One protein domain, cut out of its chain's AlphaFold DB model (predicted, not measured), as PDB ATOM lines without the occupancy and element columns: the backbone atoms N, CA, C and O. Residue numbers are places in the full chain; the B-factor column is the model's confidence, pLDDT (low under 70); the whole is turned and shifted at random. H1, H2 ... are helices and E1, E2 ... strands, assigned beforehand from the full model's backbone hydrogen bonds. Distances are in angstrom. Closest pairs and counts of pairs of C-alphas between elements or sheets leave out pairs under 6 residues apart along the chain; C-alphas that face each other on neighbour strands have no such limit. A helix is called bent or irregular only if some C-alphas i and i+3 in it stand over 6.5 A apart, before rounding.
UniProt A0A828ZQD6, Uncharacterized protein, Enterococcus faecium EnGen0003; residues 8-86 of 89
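Overview. This is residues 8 to 86 of the 89 residues of an uncharacterized protein of Enterococcus faecium EnGen0003 (UniProt A0A828ZQD6). A loose, flat model has the helix H4 running through its middle, with H2 packed along one side, H3 on another side and the longest helix, H1, set crosswise at the beginning of H4. At the end away from H1 lie two separate small pairs of strands: the hairpin E2 and E3 beyond H3, and the pair E1 and E4, where the stretch after H2 meets the last strand. The printed part has 79 residues, with four named helices and four named strands in the order H1 H2 E1 E2 E3 H3 H4 E4; the class is mixed, and both two-stranded sheets are antiparallel. The radius of gyration of the C-alphas is 15.3 A, and the C-alphas span 45 by 30 by 14 A.

Arrangement. E2, residues 43 to 46, and E3, residues 49 to 53, form a hairpin, antiparallel at 153 degrees; N 44 and O 52 are 2.8 A apart and N 49 and O 46 are 2.9 A apart, both within hydrogen-bond range. E1, residues 35 to 38, and E4, residues 83 to 85, are antiparallel at 170 degrees, with N 36 and O 84 at 2.8 A and N 84 and O 37 at 2.9 A, both within hydrogen-bond range. E3 and E4 are apart. H4, residues 70 to 79, is the hub and touches three helices. H3, residues 55 to 61, touches H4, its closest C-alphas being those of Leu 60 and Arg 77, 5.8 A apart; they run opposite ways at a steep tilt of 53 degrees. H2, residues 26 to 32, touches H4, the closest C-alphas being those of Phe 28 and Cys 78, 5.4 A apart; they run the same way at a shallow tilt of 33 degrees, only just short of steep. H1, residues 8 to 19, touches H4 with residues 13 to 17 alone, the closest C-alphas being those of Asn 13 and Pro 70, 6.4 A apart; they run the same way at a steep tilt of 68 degrees, only just short of perpendicular. H2 and H3 are apart. In H1, H2 and H4 every O i to N i+4 pair is within hydrogen-bond range, while H3 has 0 of 3, with 3 of 4 O i to N i+3 pairs within range.

Along the chain. E3 measures 10.6 A, E2 9.9 A, E1 6.3 A and E4 6.2 A from first to last C-alpha. H1 begins at C-alpha 8, (223.801, 169.469, 201.150), and is 16.8 A long. H4 measures 14.2 A, H3 10.8 A and H2 10.0 A. H3 is irregular, with C-alphas 56 and 59 at 7.7 A. E4 ends at C-alpha 85, (190.948, 180.221, 222.282).

Size, cuts and confidence. The C-alphas of Lys 18 and Glu 47, the two farthest apart, are 47.3 A apart. The printed part has no cut, and no link is long. Mean pLDDT of the printed part is 95.2, and no printed residue is under 70.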
ATOM      1  N   GLU A   8     224.111 168.141 201.665       97.81
ATOM      2  CA  GLU A   8     223.801 169.469 201.150       97.81
ATOM      3  C   GLU A   8     222.501 169.998 201.767       97.81
ATOM      4  O   GLU A   8     222.500 171.092 202.322       97.81
ATOM      5  N   THR A   9     221.424 169.202 201.784       97.88
ATOM      6  CA  THR A   9     220.167 169.600 202.440       97.88
ATOM      7  C   THR A   9     220.359 169.823 203.941       97.88
ATOM      8  O   THR A   9     219.880 170.819 204.478       97.88
ATOM      9  N   GLN A  10     221.104 168.947 204.626       97.56
ATOM     10  CA  GLN A  10     221.395 169.124 206.056       97.56
ATOM     11  C   GLN A  10     222.180 170.413 206.324       97.56
ATOM     12  O   GLN A  10     221.909 171.119 207.296       97.56
ATOM     13  N   LYS A  11     223.147 170.739 205.455       98.00
ATOM     14  CA  LYS A  11     223.914 171.984 205.530       98.00
ATOM     15  C   LYS A  11     223.002 173.201 205.394       98.00
ATOM     16  O   LYS A  11     223.108 174.102 206.220       98.00
ATOM     17  N   GLU A  12     222.096 173.214 204.419       98.31
ATOM     18  CA  GLU A  12     221.181 174.347 204.235       98.31
ATOM     19  C   GLU A  12     220.180 174.489 205.388       98.31
ATOM     20  O   GLU A  12     219.990 175.593 205.897       98.31
ATOM     21  N   ASN A  13     219.638 173.387 205.912       98.00
ATOM     22  CA  ASN A  13     218.804 173.433 207.116       98.00
ATOM     23  C   ASN A  13     219.580 173.985 208.328       98.00
ATOM     24  O   ASN A  13     219.060 174.812 209.076       98.00
ATOM     25  N   ASN A  14     220.851 173.609 208.498       96.88
ATOM     26  CA  ASN A  14     221.710 174.170 209.544       96.88
ATOM     27  C   ASN A  14     222.045 175.654 209.323       96.88
ATOM     28  O   ASN A  14     222.245 176.376 210.297       96.88
ATOM     29  N   ASN A  15     222.114 176.127 208.076       97.94
ATOM     30  CA  ASN A  15     222.290 177.551 207.785       97.94
ATOM     31  C   ASN A  15     221.066 178.353 208.245       97.94
ATOM     32  O   ASN A  15     221.240 179.381 208.894       97.94
ATOM     33  N   VAL A  16     219.850 177.844 208.015       97.88
ATOM     34  CA  VAL A  16     218.614 178.463 208.530       97.88
ATOM     35  C   VAL A  16     218.640 178.541 210.060       97.88
ATOM     36  O   VAL A  16     218.368 179.607 210.608       97.88
ATOM     37  N   LYS A  17     219.072 177.470 210.755       94.56
ATOM     38  CA  LYS A  17     219.237 177.476 212.229       94.56
ATOM     39  C   LYS A  17     220.141 178.601 212.742       94.56
ATOM     40  O   LYS A  17     219.937 179.079 213.848       94.56
ATOM     41  N   LYS A  18     221.142 179.013 211.958       96.62
ATOM     42  CA  LYS A  18     222.087 180.081 212.326       96.62
ATOM     43  C   LYS A  18     221.579 181.487 212.004       96.62
ATOM     44  O   LYS A  18     222.101 182.445 212.561       96.62
ATOM     45  N   GLN A  19     220.641 181.618 211.067       97.38
ATOM     46  CA  GLN A  19     220.137 182.910 210.591       97.38
ATOM     47  C   GLN A  19     218.960 183.439 211.415       97.38
ATOM     48  O   GLN A  19     218.743 184.647 211.438       97.38
ATOM     49  N   LEU A  20     218.203 182.555 212.068       95.75
ATOM     50  CA  LEU A  20     217.017 182.911 212.846       95.75
ATOM     51  C   LEU A  20     217.244 182.678 214.342       95.75
ATOM     52  O   LEU A  20     218.030 181.820 214.743       95.75
ATOM     53  N   ASN A  21     216.521 183.427 215.174       95.69
ATOM     54  CA  ASN A  21     216.581 183.284 216.624       95.69
ATOM     55  C   ASN A  21     215.596 182.215 217.126       95.69
ATOM     56  O   ASN A  21     214.505 182.539 217.574       95.69
ATOM     57  N   PHE A  22     215.994 180.944 217.092       92.56
ATOM     58  CA  PHE A  22     215.170 179.828 217.588       92.56
ATOM     59  C   PHE A  22     215.012 179.786 219.121       92.56
ATOM     60  O   PHE A  22     214.239 178.981 219.629       92.56
ATOM     61  N   ALA A  23     215.742 180.624 219.864       93.50
ATOM     62  CA  ALA A  23     215.536 180.777 221.304       93.50
ATOM     63  C   ALA A  23     214.363 181.721 221.631       93.50
ATOM     64  O   ALA A  23     213.902 181.738 222.771       93.50
ATOM     65  N   ASP A  24     213.890 182.505 220.653       94.50
ATOM     66  CA  ASP A  24     212.681 183.309 220.794       94.50
ATOM     67  C   ASP A  24     211.443 182.412 220.676       94.50
ATOM     68  O   ASP A  24     211.184 181.810 219.635       94.50
ATOM     69  N   ASN A  25     210.681 182.321 221.762       91.50
ATOM     70  CA  ASN A  25     209.474 181.508 221.855       91.50
ATOM     71  C   ASN A  25     208.184 182.338 221.752       91.50
ATOM     72  O   ASN A  25     207.106 181.814 222.039       91.50
ATOM     73  N   HIS A  26     208.270 183.615 221.366       95.69
ATOM     74  CA  HIS A  26     207.124 184.519 221.353       95.69
ATOM     75  C   HIS A  26     205.960 183.996 220.499       95.69
ATOM     76  O   HIS A  26     204.824 183.992 220.969       95.69
ATOM     77  N   GLU A  27     206.220 183.472 219.297       95.25
ATOM     78  CA  GLU A  27     205.166 182.904 218.440       95.25
ATOM     79  C   GLU A  27     204.466 181.704 219.091       95.25
ATOM     80  O   GLU A  27     203.239 181.616 219.068       95.25
ATOM     81  N   PHE A  28     205.223 180.818 219.739       95.06
ATOM     82  CA  PHE A  28     204.655 179.670 220.443       95.06
ATOM     83  C   PHE A  28     203.810 180.102 221.649       95.06
ATOM     84  O   PHE A  28     202.727 179.560 221.884       95.06
ATOM     85  N   MET A  29     204.268 181.106 222.406       96.25
ATOM     86  CA  MET A  29     203.479 181.686 223.498       96.25
ATOM     87  C   MET A  29     202.171 182.286 222.973       96.25
ATOM     88  O   MET A  29     201.115 182.025 223.542       96.25
ATOM     89  N   LEU A  30     202.212 183.028 221.861       96.50
ATOM     90  CA  LEU A  30     201.012 183.583 221.230       96.50
ATOM     91  C   LEU A  30     200.055 182.494 220.718       96.50
ATOM     92  O   LEU A  30     198.842 182.671 220.811       96.50
ATOM     93  N   ALA A  31     200.583 181.385 220.199       96.06
ATOM     94  CA  ALA A  31     199.790 180.262 219.701       96.06
ATOM     95  C   ALA A  31     199.132 179.430 220.819       96.06
ATOM     96  O   ALA A  31     198.144 178.745 220.572       96.06
ATOM     97  N   SER A  32     199.670 179.474 222.042       94.88
ATOM     98  CA  SER A  32     199.204 178.659 223.178       94.88
ATOM     99  C   SER A  32     198.434 179.448 224.243       94.88
ATOM    100  O   SER A  32     197.614 178.871 224.965       94.88
ATOM    101  N   GLN A  33     198.660 180.760 224.354       95.81
ATOM    102  CA  GLN A  33     197.985 181.603 225.341       95.81
ATOM    103  C   GLN A  33     196.462 181.604 225.156       95.81
ATOM    104  O   GLN A  33     195.947 181.510 224.047       95.81
ATOM    105  N   ASN A  34     195.726 181.788 226.253       96.50
ATOM    106  CA  ASN A  34     194.264 181.922 226.262       96.50
ATOM    107  C   ASN A  34     193.481 180.724 225.686       96.50
ATOM    108  O   ASN A  34     192.314 180.884 225.315       96.50
ATOM    109  N   CYS A  35     194.077 179.529 225.645       96.56
ATOM    110  CA  CYS A  35     193.339 178.296 225.383       96.56
ATOM    111  C   CYS A  35     192.359 178.025 226.535       96.56
ATOM    112  O   CYS A  35     192.767 177.828 227.679       96.56
ATOM    113  N   VAL A  36     191.060 178.033 226.239       96.94
ATOM    114  CA  VAL A  36     189.986 177.791 227.215       96.94
ATOM    115  C   VAL A  36     189.504 176.342 227.206       96.94
ATOM    116  O   VAL A  36     188.963 175.873 228.203       96.94
ATOM    117  N   ALA A  37     189.701 175.626 226.095       95.25
ATOM    118  CA  ALA A  37     189.372 174.210 225.983       95.25
ATOM    119  C   ALA A  37     190.383 173.502 225.062       95.25
ATOM    120  O   ALA A  37     190.231 173.573 223.838       95.25
ATOM    121  N   PRO A  38     191.418 172.846 225.621       91.19
ATOM    122  CA  PRO A  38     192.367 172.063 224.839       91.19
ATOM    123  C   PRO A  38     191.753 170.725 224.408       91.19
ATOM    124  O   PRO A  38     190.890 170.169 225.092       91.19
ATOM    125  N   PHE A  39     192.241 170.169 223.299       87.69
ATOM    126  CA  PHE A  39     191.877 168.823 222.858       87.69
ATOM    127  C   PHE A  39     193.044 167.860 223.075       87.69
ATOM    128  O   PHE A  39     194.065 167.964 222.408       87.69
ATOM    129  N   ASN A  40     192.869 166.864 223.947       78.25
ATOM    130  CA  ASN A  40     193.851 165.776 224.101       78.25
ATOM    131  C   ASN A  40     193.795 164.775 222.932       78.25
ATOM    132  O   ASN A  40     194.727 164.012 222.694       78.25
ATOM    133  N   HIS A  41     192.666 164.745 222.224       84.19
ATOM    134  CA  HIS A  41     192.442 163.931 221.039       84.19
ATOM    135  C   HIS A  41     191.449 164.660 220.132       84.19
ATOM    136  O   HIS A  41     190.324 164.936 220.552       84.19
ATOM    137  N   LEU A  42     191.866 164.988 218.906       89.44
ATOM    138  CA  LEU A  42     191.030 165.675 217.921       89.44
ATOM    139  C   LEU A  42     191.022 164.897 216.607       89.44
ATOM    140  O   LEU A  42     191.923 165.044 215.778       89.44
ATOM    141  N   GLU A  43     189.981 164.090 216.427       94.56
ATOM    142  CA  GLU A  43     189.651 163.429 215.167       94.56
ATOM    143  C   GLU A  43     188.191 163.706 214.812       94.56
ATOM    144  O   GLU A  43     187.295 163.566 215.643       94.56
ATOM    145  N   ILE A  44     187.952 164.108 213.567       94.69
ATOM    146  CA  ILE A  44     186.612 164.261 213.006       94.69
ATOM    147  C   ILE A  44     186.358 163.036 212.138       94.69
ATOM    148  O   ILE A  44     187.092 162.784 211.178       94.69
ATOM    149  N   ILE A  45     185.324 162.269 212.485       96.50
ATOM    150  CA  ILE A  45     184.954 161.028 211.803       96.50
ATOM    151  C   ILE A  45     183.589 161.206 211.146       96.50
ATOM    152  O   ILE A  45     182.621 161.582 211.803       96.50
ATOM    153  N   GLN A  46     183.506 160.877 209.861       97.62
ATOM    154  CA  GLN A  46     182.265 160.852 209.098       97.62
ATOM    155  C   GLN A  46     182.158 159.514 208.367       97.62
ATOM    156  O   GLN A  46     183.095 159.098 207.689       97.62
ATOM    157  N   GLU A  47     181.031 158.812 208.536       97.12
ATOM    158  CA  GLU A  47     180.772 157.509 207.893       97.12
ATOM    159  C   GLU A  47     181.889 156.471 208.135       97.12
ATOM    160  O   GLU A  47     182.270 155.703 207.253       97.12
ATOM    161  N   GLY A  48     182.463 156.473 209.343       96.06
ATOM    162  CA  GLY A  48     183.558 155.573 209.721       96.06
ATOM    163  C   GLY A  48     184.928 155.942 209.136       96.06
ATOM    164  O   GLY A  48     185.883 155.194 209.330       96.06
ATOM    165  N   LYS A  49     185.053 157.082 208.448       96.62
ATOM    166  CA  LYS A  49     186.321 157.601 207.917       96.62
ATOM    167  C   LYS A  49     186.777 158.816 208.709       96.62
ATOM    168  O   LYS A  49     185.994 159.728 208.960       96.62
ATOM    169  N   VAL A  50     188.058 158.845 209.054       96.06
ATOM    170  CA  VAL A  50     188.707 160.036 209.608       96.06
ATOM    171  C   VAL A  50     188.845 161.065 208.484       96.06
ATOM    172  O   VAL A  50     189.557 160.815 207.513       96.06
ATOM    173  N   ILE A  51     188.152 162.197 208.599       96.31
ATOM    174  CA  ILE A  51     188.221 163.304 207.628       96.31
ATOM    175  C   ILE A  51     189.148 164.434 208.093       96.31
ATOM    176  O   ILE A  51     189.622 165.216 207.275       96.31
ATOM    177  N   TRP A  52     189.445 164.497 209.393       95.00
ATOM    178  CA  TRP A  52     190.441 165.398 209.971       95.00
ATOM    179  C   TRP A  52     191.047 164.768 211.225       95.00
ATOM    180  O   TRP A  52     190.315 164.160 212.004       95.00
ATOM    181  N   SER A  53     192.358 164.898 211.436       93.56
ATOM    182  CA  SER A  53     193.038 164.351 212.617       93.56
ATOM    183  C   SER A  53     194.263 165.178 212.978       93.56
ATOM    184  O   SER A  53     195.161 165.350 212.155       93.56
ATOM    185  N   GLN A  54     194.330 165.639 214.227       93.81
ATOM    186  CA  GLN A  54     195.569 166.195 214.781       93.81
ATOM    187  C   GLN A  54     196.570 165.105 215.164       93.81
ATOM    188  O   GLN A  54     197.774 165.340 215.124       93.81
ATOM    189  N   LYS A  55     196.107 163.882 215.448       91.94
ATOM    190  CA  LYS A  55     196.984 162.746 215.771       91.94
ATOM    191  C   LYS A  55     197.966 162.438 214.637       91.94
ATOM    192  O   LYS A  55     199.085 162.006 214.900       91.94
ATOM    193  N   ALA A  56     197.578 162.694 213.387       92.06
ATOM    194  CA  ALA A  56     198.457 162.552 212.226       92.06
ATOM    195  C   ALA A  56     199.721 163.437 212.297       92.06
ATOM    196  O   ALA A  56     200.711 163.124 211.640       92.06
ATOM    197  N   TYR A  57     199.697 164.502 213.105       94.44
ATOM    198  CA  TYR A  57     200.779 165.471 213.270       94.44
ATOM    199  C   TYR A  57     201.511 165.367 214.616       94.44
ATOM    200  O   TYR A  57     202.378 166.190 214.886       94.44
ATOM    201  N   ALA A  58     201.241 164.333 215.425       93.44
ATOM    202  CA  ALA A  58     201.877 164.140 216.737       93.44
ATOM    203  C   ALA A  58     203.418 164.071 216.677       93.44
ATOM    204  O   ALA A  58     204.099 164.353 217.653       93.44
ATOM    205  N   PHE A  59     203.989 163.754 215.510       95.50
ATOM    206  CA  PHE A  59     205.436 163.781 215.287       95.50
ATOM    207  C   PHE A  59     206.064 165.180 215.457       95.50
ATOM    208  O   PHE A  59     207.280 165.275 215.589       95.50
ATOM    209  N   LEU A  60     205.270 166.257 215.431       95.88
ATOM    210  CA  LEU A  60     205.737 167.631 215.660       95.88
ATOM    211  C   LEU A  60     206.108 167.903 217.127       95.88
ATOM    212  O   LEU A  60     206.722 168.928 217.418       95.88
ATOM    213  N   GLU A  61     205.747 167.012 218.053       92.62
ATOM    214  CA  GLU A  61     206.175 167.086 219.456       92.62
ATOM    215  C   GLU A  61     207.653 166.694 219.641       92.62
ATOM    216  O   GLU A  61     208.251 167.011 220.667       92.62
ATOM    217  N   GLU A  62     208.252 166.059 218.631       96.19
ATOM    218  CA  GLU A  62     209.651 165.637 218.613       96.19
ATOM    219  C   GLU A  62     210.592 166.730 218.064       96.19
ATOM    220  O   GLU A  62     210.185 167.758 217.509       96.19
ATOM    221  N   GLU A  63     211.897 166.479 218.170       95.38
ATOM    222  CA  GLU A  63     212.935 167.329 217.586       95.38
ATOM    223  C   GLU A  63     212.832 167.413 216.054       95.38
ATOM    224  O   GLU A  63     212.611 166.409 215.371       95.38
ATOM    225  N   CYS A  64     213.088 168.604 215.492       96.81
ATOM    226  CA  CYS A  64     213.080 168.815 214.043       96.81
ATOM    227  C   CYS A  64     214.048 167.845 213.342       96.81
ATOM    228  O   CYS A  64     215.272 167.967 213.516       96.81
ATOM    229  N   PRO A  65     213.553 166.938 212.480       96.50
ATOM    230  CA  PRO A  65     214.399 166.002 211.769       96.50
ATOM    231  C   PRO A  65     215.223 166.736 210.715       96.50
ATOM    232  O   PRO A  65     214.880 167.820 210.241       96.50
ATOM    233  N   ASN A  66     216.316 166.114 210.288       95.88
ATOM    234  CA  ASN A  66     217.211 166.706 209.299       95.88
ATOM    235  C   ASN A  66     216.571 166.863 207.902       95.88
ATOM    236  O   ASN A  66     217.052 167.672 207.108       95.88
ATOM    237  N   CYS A  67     215.492 166.123 207.619       95.31
ATOM    238  CA  CYS A  67     214.712 166.186 206.385       95.31
ATOM    239  C   CYS A  67     213.691 167.335 206.348       95.31
ATOM    240  O   CYS A  67     213.190 167.640 205.267       95.31
ATOM    241  N   ALA A  68     213.412 167.985 207.480       97.31
ATOM    242  CA  ALA A  68     212.522 169.135 207.563       97.31
ATOM    243  C   ALA A  68     213.328 170.433 207.689       97.31
ATOM    244  O   ALA A  68     214.380 170.483 208.326       97.31
ATOM    245  N   ASN A  69     212.825 171.504 207.076       98.00
ATOM    246  CA  ASN A  69     213.364 172.833 207.328       98.00
ATOM    247  C   ASN A  69     212.995 173.255 208.765       98.00
ATOM    248  O   ASN A  69     211.819 173.177 209.117       98.00
ATOM    249  N   PRO A  70     213.948 173.735 209.581       97.56
ATOM    250  CA  PRO A  70     213.693 174.046 210.987       97.56
ATOM    251  C   PRO A  70     212.725 175.215 211.192       97.56
ATOM    252  O   PRO A  70     211.941 175.190 212.130       97.56
ATOM    253  N   SER A  71     212.726 176.216 210.306       97.38
ATOM    254  CA  SER A  71     211.769 177.327 210.389       97.38
ATOM    255  C   SER A  71     210.345 176.849 210.108       97.38
ATOM    256  O   SER A  71     209.415 177.205 210.827       97.38
ATOM    257  N   LEU A  72     210.184 175.982 209.102       97.94
ATOM    258  CA  LEU A  72     208.895 175.356 208.817       97.94
ATOM    259  C   LEU A  72     208.443 174.449 209.970       97.94
ATOM    260  O   LEU A  72     207.256 174.413 210.274       97.94
ATOM    261  N   TRP A  73     209.372 173.732 210.606       97.81
ATOM    262  CA  TRP A  73     209.063 172.860 211.738       97.81
ATOM    263  C   TRP A  73     208.488 173.634 212.923       97.81
ATOM    264  O   TRP A  73     207.419 173.281 213.410       97.81
ATOM    265  N   GLU A  74     209.129 174.730 213.343       96.62
ATOM    266  CA  GLU A  74     208.603 175.563 214.434       96.62
ATOM    267  C   GLU A  74     207.256 176.203 214.083       96.62
ATOM    268  O   GLU A  74     206.341 176.218 214.908       96.62
ATOM    269  N   ASN A  75     207.075 176.650 212.835       96.94
ATOM    270  CA  ASN A  75     205.772 177.137 212.386       96.94
ATOM    271  C   ASN A  75     204.699 176.036 212.453       96.94
ATOM    272  O   ASN A  75     203.585 176.275 212.916       96.94
ATOM    273  N   ALA A  76     205.036 174.810 212.046       97.50
ATOM    274  CA  ALA A  76     204.133 173.673 212.139       97.50
ATOM    275  C   ALA A  76     203.787 173.331 213.598       97.50
ATOM    276  O   ALA A  76     202.623 173.060 213.884       97.50
ATOM    277  N   ARG A  77     204.743 173.422 214.535       96.25
ATOM    278  CA  ARG A  77     204.493 173.264 215.982       96.25
ATOM    279  C   ARG A  77     203.529 174.315 216.528       96.25
ATOM    280  O   ARG A  77     202.666 173.982 217.341       96.25
ATOM    281  N   CYS A  78     203.637 175.557 216.056       96.06
ATOM    282  CA  CYS A  78     202.684 176.617 216.389       96.06
ATOM    283  C   CYS A  78     201.288 176.300 215.832       96.06
ATOM    284  O   CYS A  78     200.308 176.372 216.563       96.06
ATOM    285  N   ASN A  79     201.190 175.859 214.574       95.50
ATOM    286  CA  ASN A  79     199.915 175.462 213.961       95.50
ATOM    287  C   ASN A  79     199.290 174.213 214.609       95.50
ATOM    288  O   ASN A  79     198.081 174.004 214.515       95.50
ATOM    289  N   HIS A  80     200.107 173.367 215.241       94.44
ATOM    290  CA  HIS A  80     199.648 172.189 215.972       94.44
ATOM    291  C   HIS A  80     199.002 172.542 217.323       94.44
ATOM    292  O   HIS A  80     198.269 171.725 217.884       94.44
ATOM    293  N   GLN A  81     199.201 173.768 217.828       93.31
ATOM    294  CA  GLN A  81     198.467 174.253 218.995       93.31
ATOM    295  C   GLN A  81     196.977 174.335 218.650       93.31
ATOM    296  O   GLN A  81     196.548 175.130 217.813       93.31
ATOM    297  N   THR A  82     196.176 173.475 219.278       92.75
ATOM    298  CA  THR A  82     194.753 173.329 218.968       92.75
ATOM    299  C   THR A  82     193.884 173.356 220.213       92.75
ATOM    300  O   THR A  82     194.248 172.877 221.284       92.75
ATOM    301  N   GLY A  83     192.697 173.931 220.057       94.12
ATOM    302  CA  GLY A  83     191.780 174.187 221.154       94.12
ATOM    303  C   GLY A  83     190.788 175.280 220.792       94.12
ATOM    304  O   GLY A  83     190.790 175.808 219.680       94.12
ATOM    305  N   LEU A  84     189.940 175.625 221.752       95.75
ATOM    306  CA  LEU A  84     189.177 176.865 221.724       95.75
ATOM    307  C   LEU A  84     189.997 177.955 222.416       95.75
ATOM    308  O   LEU A  84     190.451 177.749 223.541       95.75
ATOM    309  N   PHE A  85     190.148 179.109 221.774       96.94
ATOM    310  CA  PHE A  85     190.948 180.221 222.282       96.94
ATOM    311  C   PHE A  85     190.098 181.475 222.456       96.94
ATOM    312  O   PHE A  85     189.230 181.770 221.633       96.94
ATOM    313  N   ARG A  86     190.374 182.234 223.517       97.25
ATOM    314  CA  ARG A  86     189.779 183.555 223.746       97.25
ATOM    315  C   ARG A  86     190.733 184.647 223.268       97.25
ATOM    316  O   ARG A  86     191.881 184.693 223.693       97.25
TER     317      ARG A  86